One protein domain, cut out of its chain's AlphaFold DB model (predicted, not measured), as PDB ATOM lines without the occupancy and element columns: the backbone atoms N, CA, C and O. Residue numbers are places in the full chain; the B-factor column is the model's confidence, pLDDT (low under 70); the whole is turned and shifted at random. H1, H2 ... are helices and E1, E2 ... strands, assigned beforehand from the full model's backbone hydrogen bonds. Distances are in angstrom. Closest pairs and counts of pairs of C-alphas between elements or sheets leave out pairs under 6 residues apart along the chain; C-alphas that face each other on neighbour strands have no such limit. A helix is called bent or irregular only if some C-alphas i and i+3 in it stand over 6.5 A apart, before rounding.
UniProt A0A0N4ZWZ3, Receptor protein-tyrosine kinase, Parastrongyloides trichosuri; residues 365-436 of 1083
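Overview. This is residues 365 to 436 of the 1083 residues of the protein "Receptor protein-tyrosine kinase" of Parastrongyloides trichosuri (UniProt A0A0N4ZWZ3). A strongly twisted sheet, its inner strands E1 and E4 bent, has one short helix, H1, over one face. The class is mostly strand, under half of the 72 printed residues being in named elements: E1 E2 H1 E3 E4. The mixed sheet runs E2 E1 E4 E3. The whole is compact, radius of gyration of the C-alphas 11.5 A, spanning 28 by 25 by 19 A.

Along the chain. E1, residues 378 to 386, runs 18.2 A from C-alpha (161.769, 161.620, 141.525). E2, 392 to 397, is 15.7 A; H1, 403 to 409, 9.7 A; E3, 415 to 418, 9.3 A; E4, 427 to 435, 19.5 A, ending at (161.452, 141.367, 143.608).

Arrangement. E1 and E4 are parallel; N 433 and O 382, 2.8 A, are within hydrogen-bond range. H1, over E4, is irregular: C-alphas 404 and 407 are 8.0 A apart; 1 of 3 O i to N i+4 and 2 of 4 O i to N i+3 pairs are within range. E2, H1, E3 form a split strand-helix-strand unit, E1 and E4 between its strands, crossover right-handed.

Size, cuts and confidence. The printed part has no cut; pLDDT is under 70 at 421 and 423 to 426.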
ATOM      1  N   SER A 365     168.362 165.212 136.238       89.19
ATOM      2  CA  SER A 365     169.737 165.693 136.057       89.19
ATOM      3  C   SER A 365     170.400 165.120 134.793       89.19
ATOM      4  O   SER A 365     171.488 165.550 134.418       89.19
ATOM      5  N   GLY A 366     169.729 164.193 134.103       88.25
ATOM      6  CA  GLY A 366     170.130 163.639 132.813       88.25
ATOM      7  C   GLY A 366     169.005 162.827 132.164       88.25
ATOM      8  O   GLY A 366     167.883 162.779 132.669       88.25
ATOM      9  N   GLN A 367     169.296 162.189 131.027       87.50
ATOM     10  CA  GLN A 367     168.293 161.496 130.205       87.50
ATOM     11  C   GLN A 367     167.972 160.055 130.664       87.50
ATOM     12  O   GLN A 367     167.188 159.371 130.007       87.50
ATOM     13  N   SER A 368     168.559 159.569 131.765       89.38
ATOM     14  CA  SER A 368     168.280 158.224 132.287       89.38
ATOM     15  C   SER A 368     166.912 158.125 132.979       89.38
ATOM     16  O   SER A 368     166.388 159.096 133.523       89.38
ATOM     17  N   ASP A 369     166.352 156.916 132.980       90.69
ATOM     18  CA  ASP A 369     165.180 156.497 133.748       90.69
ATOM     19  C   ASP A 369     165.507 156.106 135.203       90.69
ATOM     20  O   ASP A 369     164.597 155.844 135.990       90.69
ATOM     21  N   ILE A 370     166.787 156.065 135.581       90.00
ATOM     22  CA  ILE A 370     167.244 155.786 136.947       90.00
ATOM     23  C   ILE A 370     166.909 156.967 137.869       90.00
ATOM     24  O   ILE A 370     167.047 158.128 137.495       90.00
ATOM     25  N   LEU A 371     166.479 156.670 139.095       87.25
ATOM     26  CA  LEU A 371     166.233 157.639 140.159       87.25
ATOM     27  C   LEU A 371     167.567 158.075 140.792       87.25
ATOM     28  O   LEU A 371     168.187 157.293 141.512       87.25
ATOM     29  N   GLY A 372     167.997 159.312 140.541       84.25
ATOM     30  CA  GLY A 372     169.243 159.874 141.065       84.25
ATOM     31  C   GLY A 372     169.989 160.773 140.073       84.25
ATOM     32  O   GLY A 372     169.404 161.380 139.175       84.25
ATOM     33  N   GLU A 373     171.305 160.870 140.264       84.38
ATOM     34  CA  GLU A 373     172.210 161.633 139.401       84.38
ATOM     35  C   GLU A 373     172.309 161.009 137.995       84.38
ATOM     36  O   GLU A 373     172.379 159.791 137.843       84.38
ATOM     37  N   GLY A 374     172.271 161.844 136.953       85.06
ATOM     38  CA  GLY A 374     172.219 161.417 135.547       85.06
ATOM     39  C   GLY A 374     170.835 160.965 135.057       85.06
ATOM     40  O   GLY A 374     170.671 160.684 133.866       85.06
ATOM     41  N   GLY A 375     169.828 160.936 135.936       88.75
ATOM     42  CA  GLY A 375     168.460 160.520 135.628       88.75
ATOM     43  C   GLY A 375     167.407 161.335 136.377       88.75
ATOM     44  O   GLY A 375     167.570 162.538 136.582       88.75
ATOM     45  N   CYS A 376     166.299 160.698 136.745       91.00
ATOM     46  CA  CYS A 376     165.141 161.318 137.379       91.00
ATOM     47  C   CYS A 376     165.416 161.771 138.820       91.00
ATOM     48  O   CYS A 376     165.913 161.006 139.640       91.00
ATOM     49  N   ASN A 377     164.959 162.970 139.187       88.12
ATOM     50  CA  ASN A 377     165.031 163.480 140.566       88.12
ATOM     51  C   ASN A 377     163.922 162.888 141.472       88.12
ATOM     52  O   ASN A 377     163.962 163.018 142.696       88.12
ATOM     53  N   GLY A 378     162.907 162.263 140.869       86.75
ATOM     54  CA  GLY A 378     161.769 161.620 141.525       86.75
ATOM     55  C   GLY A 378     160.892 160.884 140.510       86.75
ATOM     56  O   GLY A 378     161.002 161.133 139.309       86.75
ATOM     57  N   CYS A 379     160.007 159.999 140.973       87.19
ATOM     58  CA  CYS A 379     159.006 159.349 140.120       87.19
ATOM     59  C   CYS A 379     157.786 158.825 140.895       87.19
ATOM     60  O   CYS A 379     157.806 158.684 142.118       87.19
ATOM     61  N   LYS A 380     156.686 158.546 140.178       87.44
ATOM     62  CA  LYS A 380     155.455 158.003 140.782       87.44
ATOM     63  C   LYS A 380     155.649 156.561 141.247       87.44
ATOM     64  O   LYS A 380     155.324 156.227 142.385       87.44
ATOM     65  N   PHE A 381     156.211 155.749 140.355       89.19
ATOM     66  CA  PHE A 381     156.447 154.321 140.514       89.19
ATOM     67  C   PHE A 381     157.898 154.006 140.158       89.19
ATOM     68  O   PHE A 381     158.446 154.618 139.235       89.19
ATOM     69  N   ALA A 382     158.508 153.043 140.842       90.56
ATOM     70  CA  ALA A 382     159.866 152.602 140.541       90.56
ATOM     71  C   ALA A 382     160.027 151.087 140.694       90.56
ATOM     72  O   ALA A 382     159.400 150.478 141.551       90.56
ATOM     73  N   LYS A 383     160.907 150.481 139.901       90.94
ATOM     74  CA  LYS A 383     161.417 149.124 140.094       90.94
ATOM     75  C   LYS A 383     162.674 149.183 140.952       90.94
ATOM     76  O   LYS A 383     163.607 149.905 140.611       90.94
ATOM     77  N   GLU A 384     162.720 148.407 142.025       88.88
ATOM     78  CA  GLU A 384     163.944 148.209 142.797       88.88
ATOM     79  C   GLU A 384     164.837 147.158 142.120       88.88
ATOM     80  O   GLU A 384     164.401 146.052 141.787       88.88
ATOM     81  N   ASN A 385     166.104 147.508 141.918       83.06
ATOM     82  CA  ASN A 385     167.172 146.600 141.526       83.06
ATOM     83  C   ASN A 385     168.292 146.688 142.573       83.06
ATOM     84  O   ASN A 385     168.434 147.695 143.265       83.06
ATOM     85  N   ILE A 386     169.115 145.647 142.659       82.00
ATOM     86  CA  ILE A 386     170.317 145.632 143.499       82.00
ATOM     87  C   ILE A 386     171.522 145.624 142.555       82.00
ATOM     88  O   ILE A 386     171.569 144.793 141.648       82.00
ATOM     89  N   ASN A 387     172.454 146.567 142.720       78.44
ATOM     90  CA  ASN A 387     173.667 146.633 141.899       78.44
ATOM     91  C   ASN A 387     174.732 145.614 142.365       78.44
ATOM     92  O   ASN A 387     174.578 144.950 143.392       78.44
ATOM     93  N   GLU A 388     175.840 145.503 141.630       77.25
ATOM     94  CA  GLU A 388     176.940 144.575 141.954       77.25
ATOM     95  C   GLU A 388     177.578 144.852 143.335       77.25
ATOM     96  O   GLU A 388     178.034 143.925 144.005       77.25
ATOM     97  N   ASN A 389     177.513 146.101 143.816       78.81
ATOM     98  CA  ASN A 389     177.970 146.523 145.147       78.81
ATOM     99  C   ASN A 389     176.963 146.220 146.278       78.81
ATOM    100  O   ASN A 389     177.241 146.521 147.439       78.81
ATOM    101  N   LYS A 390     175.808 145.611 145.964       76.56
ATOM    102  CA  LYS A 390     174.663 145.355 146.864       76.56
ATOM    103  C   LYS A 390     173.891 146.603 147.317       76.56
ATOM    104  O   LYS A 390     173.196 146.572 148.331       76.56
ATOM    105  N   GLU A 391     173.968 147.690 146.559       78.94
ATOM    106  CA  GLU A 391     173.215 148.922 146.803       78.94
ATOM    107  C   GLU A 391     171.874 148.908 146.053       78.94
ATOM    108  O   GLU A 391     171.755 148.348 144.960       78.94
ATOM    109  N   HIS A 392     170.856 149.546 146.636       80.56
ATOM    110  CA  HIS A 392     169.507 149.611 146.070       80.56
ATOM    111  C   HIS A 392     169.411 150.744 145.036       80.56
ATOM    112  O   HIS A 392     169.451 151.922 145.399       80.56
ATOM    113  N   VAL A 393     169.244 150.386 143.762       85.38
ATOM    114  CA  VAL A 393     169.097 151.309 142.627       85.38
ATOM    115  C   VAL A 393     167.674 151.219 142.086       85.38
ATOM    116  O   VAL A 393     167.192 150.138 141.747       85.38
ATOM    117  N   TYR A 394     166.997 152.360 141.977       89.00
ATOM    118  CA  TYR A 394     165.592 152.420 141.580       89.00
ATOM    119  C   TYR A 394     165.462 152.913 140.134       89.00
ATOM    120  O   TYR A 394     165.973 153.974 139.792       89.00
ATOM    121  N   THR A 395     164.761 152.160 139.289       91.12
ATOM    122  CA  THR A 395     164.446 152.541 137.902       91.12
ATOM    123  C   THR A 395     163.007 153.036 137.838       91.12
ATOM    124  O   THR A 395     162.086 152.295 138.173       91.12
ATOM    125  N   CYS A 396     162.783 154.280 137.431       90.94
ATOM    126  CA  CYS A 396     161.457 154.885 137.385       90.94
ATOM    127  C   CYS A 396     160.596 154.295 136.255       90.94
ATOM    128  O   CYS A 396     161.056 154.149 135.123       90.94
ATOM    129  N   LEU A 397     159.322 154.011 136.542       90.06
ATOM    130  CA  LEU A 397     158.392 153.317 135.641       90.06
ATOM    131  C   LEU A 397     157.323 154.258 135.063       90.06
ATOM    132  O   LEU A 397     156.812 155.138 135.762       90.06
ATOM    133  N   ILE A 398     156.951 154.040 133.797       87.69
ATOM    134  CA  ILE A 398     155.840 154.727 133.113       87.69
ATOM    135  C   ILE A 398     154.577 153.874 133.265       87.69
ATOM    136  O   ILE A 398     154.555 152.744 132.782       87.69
ATOM    137  N   TYR A 399     153.547 154.393 133.935       86.50
ATOM    138  CA  TYR A 399     152.274 153.699 134.125       86.50
ATOM    139  C   TYR A 399     151.161 154.675 134.532       86.50
ATOM    140  O   TYR A 399     151.325 155.438 135.484       86.50
ATOM    141  N   ASP A 400     150.020 154.605 133.844       81.44
ATOM    142  CA  ASP A 400     148.859 155.491 134.042       81.44
ATOM    143  C   ASP A 400     147.593 154.734 134.515       81.44
ATOM    144  O   ASP A 400     146.481 155.253 134.433       81.44
ATOM    145  N   GLY A 401     147.749 153.489 134.989       80.62
ATOM    146  CA  GLY A 401     146.656 152.630 135.462       80.62
ATOM    147  C   GLY A 401     146.446 152.629 136.986       80.62
ATOM    148  O   GLY A 401     146.771 153.584 137.693       80.62
ATOM    149  N   ILE A 402     145.889 151.533 137.511       78.44
ATOM    150  CA  ILE A 402     145.609 151.358 138.945       78.44
ATOM    151  C   ILE A 402     146.904 150.991 139.673       78.44
ATOM    152  O   ILE A 402     147.425 149.895 139.489       78.44
ATOM    153  N   ALA A 403     147.396 151.893 140.526       78.44
ATOM    154  CA  ALA A 403     148.691 151.803 141.213       78.44
ATOM    155  C   ALA A 403     149.051 150.399 141.752       78.44
ATOM    156  O   ALA A 403     150.171 149.940 141.553       78.44
ATOM    157  N   GLU A 404     148.101 149.699 142.373       78.25
ATOM    158  CA  GLU A 404     148.264 148.358 142.962       78.25
ATOM    159  C   GLU A 404     148.645 147.255 141.952       78.25
ATOM    160  O   GLU A 404     149.189 146.226 142.343       78.25
ATOM    161  N   ASN A 405     148.408 147.453 140.651       81.38
ATOM    162  CA  ASN A 405     148.766 146.492 139.600       81.38
ATOM    163  C   ASN A 405     150.039 146.869 138.823       81.38
ATOM    164  O   ASN A 405     150.450 146.096 137.958       81.38
ATOM    165  N   VAL A 406     150.699 147.998 139.131       87.44
ATOM    166  CA  VAL A 406     151.779 148.561 138.290       87.44
ATOM    167  C   VAL A 406     152.855 147.544 137.904       87.44
ATOM    168  O   VAL A 406     153.235 147.486 136.741       87.44
ATOM    169  N   CYS A 407     153.307 146.693 138.830       88.06
ATOM    170  CA  CYS A 407     154.349 145.701 138.547       88.06
ATOM    171  C   CYS A 407     153.879 144.634 137.550       88.06
ATOM    172  O   CYS A 407     154.594 144.317 136.603       88.06
ATOM    173  N   ARG A 408     152.652 144.128 137.718       83.81
ATOM    174  CA  ARG A 408     152.046 143.134 136.823       83.81
ATOM    175  C   ARG A 408     151.837 143.714 135.425       83.81
ATOM    176  O   ARG A 408     152.221 143.086 134.442       83.81
ATOM    177  N   ASP A 409     151.279 144.918 135.353       86.12
ATOM    178  CA  ASP A 409     150.857 145.538 134.096       86.12
ATOM    179  C   ASP A 409     152.038 146.023 133.239       86.12
ATOM    180  O   ASP A 409     151.944 146.011 132.013       86.12
ATOM    181  N   VAL A 410     153.178 146.383 133.851       85.69
ATOM    182  CA  VAL A 410     154.440 146.652 133.123       85.69
ATOM    183  C   VAL A 410     155.286 145.389 132.876       85.69
ATOM    184  O   VAL A 410     156.436 145.487 132.454       85.69
ATOM    185  N   GLY A 411     154.732 144.193 133.119       83.88
ATOM    186  CA  GLY A 411     155.348 142.903 132.784       83.88
ATOM    187  C   GLY A 411     156.343 142.341 133.808       83.88
ATOM    188  O   GLY A 411     156.998 141.339 133.530       83.88
ATOM    189  N   LEU A 412     156.460 142.936 134.999       87.31
ATOM    190  CA  LEU A 412     157.320 142.463 136.090       87.31
ATOM    191  C   LEU A 412     156.588 141.409 136.942       87.31
ATOM    192  O   LEU A 412     156.267 141.639 138.105       87.31
ATOM    193  N   THR A 413     156.307 140.242 136.359       81.38
ATOM    194  CA  THR A 413     155.487 139.180 136.980       81.38
ATOM    195  C   THR A 413     156.073 138.582 138.265       81.38
ATOM    196  O   THR A 413     155.314 138.126 139.118       81.38
ATOM    197  N   ASN A 414     157.398 138.623 138.432       85.56
ATOM    198  CA  ASN A 414     158.113 138.184 139.636       85.56
ATOM    199  C   ASN A 414     158.445 139.337 140.610       85.56
ATOM    200  O   ASN A 414     159.407 139.248 141.381       85.56
ATOM    201  N   TYR A 415     157.675 140.428 140.553       89.12
ATOM    202  CA  TYR A 415     157.757 141.575 141.458       89.12
ATOM    203  C   TYR A 415     156.372 141.896 142.037       89.12
ATOM    204  O   TYR A 415     155.362 141.795 141.341       89.12
ATOM    205  N   PHE A 416     156.336 142.355 143.286       88.25
ATOM    206  CA  PHE A 416     155.121 142.802 143.972       88.25
ATOM    207  C   PHE A 416     155.190 144.302 144.297       88.25
ATOM    208  O   PHE A 416     156.271 144.892 144.380       88.25
ATOM    209  N   THR A 417     154.030 144.935 144.486       88.38
ATOM    210  CA  THR A 417     153.929 146.349 144.868       88.38
ATOM    211  C   THR A 417     154.159 146.555 146.359       88.38
ATOM    212  O   THR A 417     153.407 146.046 147.186       88.38
ATOM    213  N   SER A 418     155.138 147.388 146.700       83.56
ATOM    214  CA  SER A 418     155.501 147.741 148.070       83.56
ATOM    215  C   SER A 418     155.364 149.241 148.324       83.56
ATOM    216  O   SER A 418     155.661 150.066 147.459       83.56
ATOM    217  N   THR A 419     154.969 149.609 149.542       80.94
ATOM    218  CA  THR A 419     154.956 150.998 150.037       80.94
ATOM    219  C   THR A 419     156.297 151.426 150.653       80.94
ATOM    220  O   THR A 419     156.409 152.536 151.182       80.94
ATOM    221  N   HIS A 420     157.327 150.568 150.593       76.12
ATOM    222  CA  HIS A 420     158.678 150.866 151.075       76.12
ATOM    223  C   HIS A 420     159.272 152.099 150.374       76.12
ATOM    224  O   HIS A 420     159.288 152.190 149.146       76.12
ATOM    225  N   LYS A 421     159.787 153.052 151.161       68.81
ATOM    226  CA  LYS A 421     160.374 154.303 150.658       68.81
ATOM    227  C   LYS A 421     161.907 154.242 150.664       68.81
ATOM    228  O   LYS A 421     162.475 153.787 151.658       68.81
ATOM    229  N   PRO A 422     162.594 154.743 149.617       70.94
ATOM    230  CA  PRO A 422     164.052 154.801 149.598       70.94
ATOM    231  C   PRO A 422     164.623 155.612 150.770       70.94
ATOM    232  O   PRO A 422     164.146 156.703 151.080       70.94
ATOM    233  N   LYS A 423     165.684 155.103 151.405       61.56
ATOM    234  CA  LYS A 423     166.245 155.691 152.639       61.56
ATOM    235  C   LYS A 423     167.020 157.000 152.420       61.56
ATOM    236  O   LYS A 423     167.100 157.811 153.336       61.56
ATOM    237  N   ASN A 424     167.537 157.242 151.213       60.66
ATOM    238  CA  ASN A 424     168.452 158.356 150.918       60.66
ATOM    239  C   ASN A 424     167.733 159.613 150.380       60.66
ATOM    240  O   ASN A 424     168.237 160.280 149.482       60.66
ATOM    241  N   GLY A 425     166.518 159.910 150.853       58.06
ATOM    242  CA  GLY A 425     165.749 161.101 150.447       58.06
ATOM    243  C   GLY A 425     165.200 161.100 149.009       58.06
ATOM    244  O   GLY A 425     164.470 162.020 148.640       58.06
ATOM    245  N   MET A 426     165.502 160.075 148.206       68.19
ATOM    246  CA  MET A 426     164.996 159.917 146.838       68.19
ATOM    247  C   MET A 426     163.465 159.781 146.820       68.19
ATOM    248  O   MET A 426     162.896 158.944 147.527       68.19
ATOM    249  N   LYS A 427     162.781 160.588 146.000       72.50
ATOM    250  CA  LYS A 427     161.315 160.685 146.026       72.50
ATOM    251  C   LYS A 427     160.636 159.684 145.080       72.50
ATOM    252  O   LYS A 427     160.421 159.989 143.909       72.50
ATOM    253  N   VAL A 428     160.198 158.548 145.626       77.94
ATOM    254  CA  VAL A 428     159.108 157.743 145.042       77.94
ATOM    255  C   VAL A 428     157.793 158.135 145.720       77.94
ATOM    256  O   VAL A 428     157.731 158.190 146.950       77.94
ATOM    257  N   GLU A 429     156.762 158.467 144.940       74.38
ATOM    258  CA  GLU A 429     155.519 159.041 145.487       74.38
ATOM    259  C   GLU A 429     154.445 158.003 145.857       74.38
ATOM    260  O   GLU A 429     153.775 158.197 146.870       74.38
ATOM    261  N   TYR A 430     154.315 156.904 145.101       80.12
ATOM    262  CA  TYR A 430     153.263 155.896 145.306       80.12
ATOM    263  C   TYR A 430     153.813 154.533 145.745       80.12
ATOM    264  O   TYR A 430     153.687 154.181 146.917       80.12
ATOM    265  N   LEU A 431     154.389 153.754 144.821       86.62
ATOM    266  CA  LEU A 431     154.738 152.343 145.046       86.62
ATOM    267  C   LEU A 431     156.065 151.955 144.380       86.62
ATOM    268  O   LEU A 431     156.419 152.457 143.310       86.62
ATOM    269  N   VAL A 432     156.768 151.014 145.009       88.75
ATOM    270  CA  VAL A 432     157.997 150.393 144.510       88.75
ATOM    271  C   VAL A 432     157.723 148.929 144.170       88.75
ATOM    272  O   VAL A 432     157.232 148.182 145.009       88.75
ATOM    273  N   CYS A 433     158.075 148.499 142.961       90.44
ATOM    274  CA  CYS A 433     158.114 147.089 142.591       90.44
ATOM    275  C   CYS A 433     159.363 146.443 143.187       90.44
ATOM    276  O   CYS A 433     160.473 146.698 142.712       90.44
ATOM    277  N   GLN A 434     159.179 145.605 144.206       88.88
ATOM    278  CA  GLN A 434     160.245 144.814 144.827       88.88
ATOM    279  C   GLN A 434     160.187 143.373 144.308       88.88
ATOM    280  O   GLN A 434     159.109 142.847 144.033       88.88
ATOM    281  N   LYS A 435     161.350 142.742 144.120       88.38
ATOM    282  CA  LYS A 435     161.452 141.367 143.608       88.38
ATOM    283  C   LYS A 435     160.923 140.377 144.656       88.38
ATOM    284  O   LYS A 435     161.202 140.540 145.842       88.38
ATOM    285  N   CYS A 436     160.211 139.342 144.217       89.00
ATOM    286  CA  CYS A 436     159.840 138.209 145.067       89.00
ATOM    287  C   CYS A 436     161.064 137.393 145.535       89.00
ATOM    288  O   CYS A 436     162.148 137.491 144.948       89.00
TER     289      CYS A 436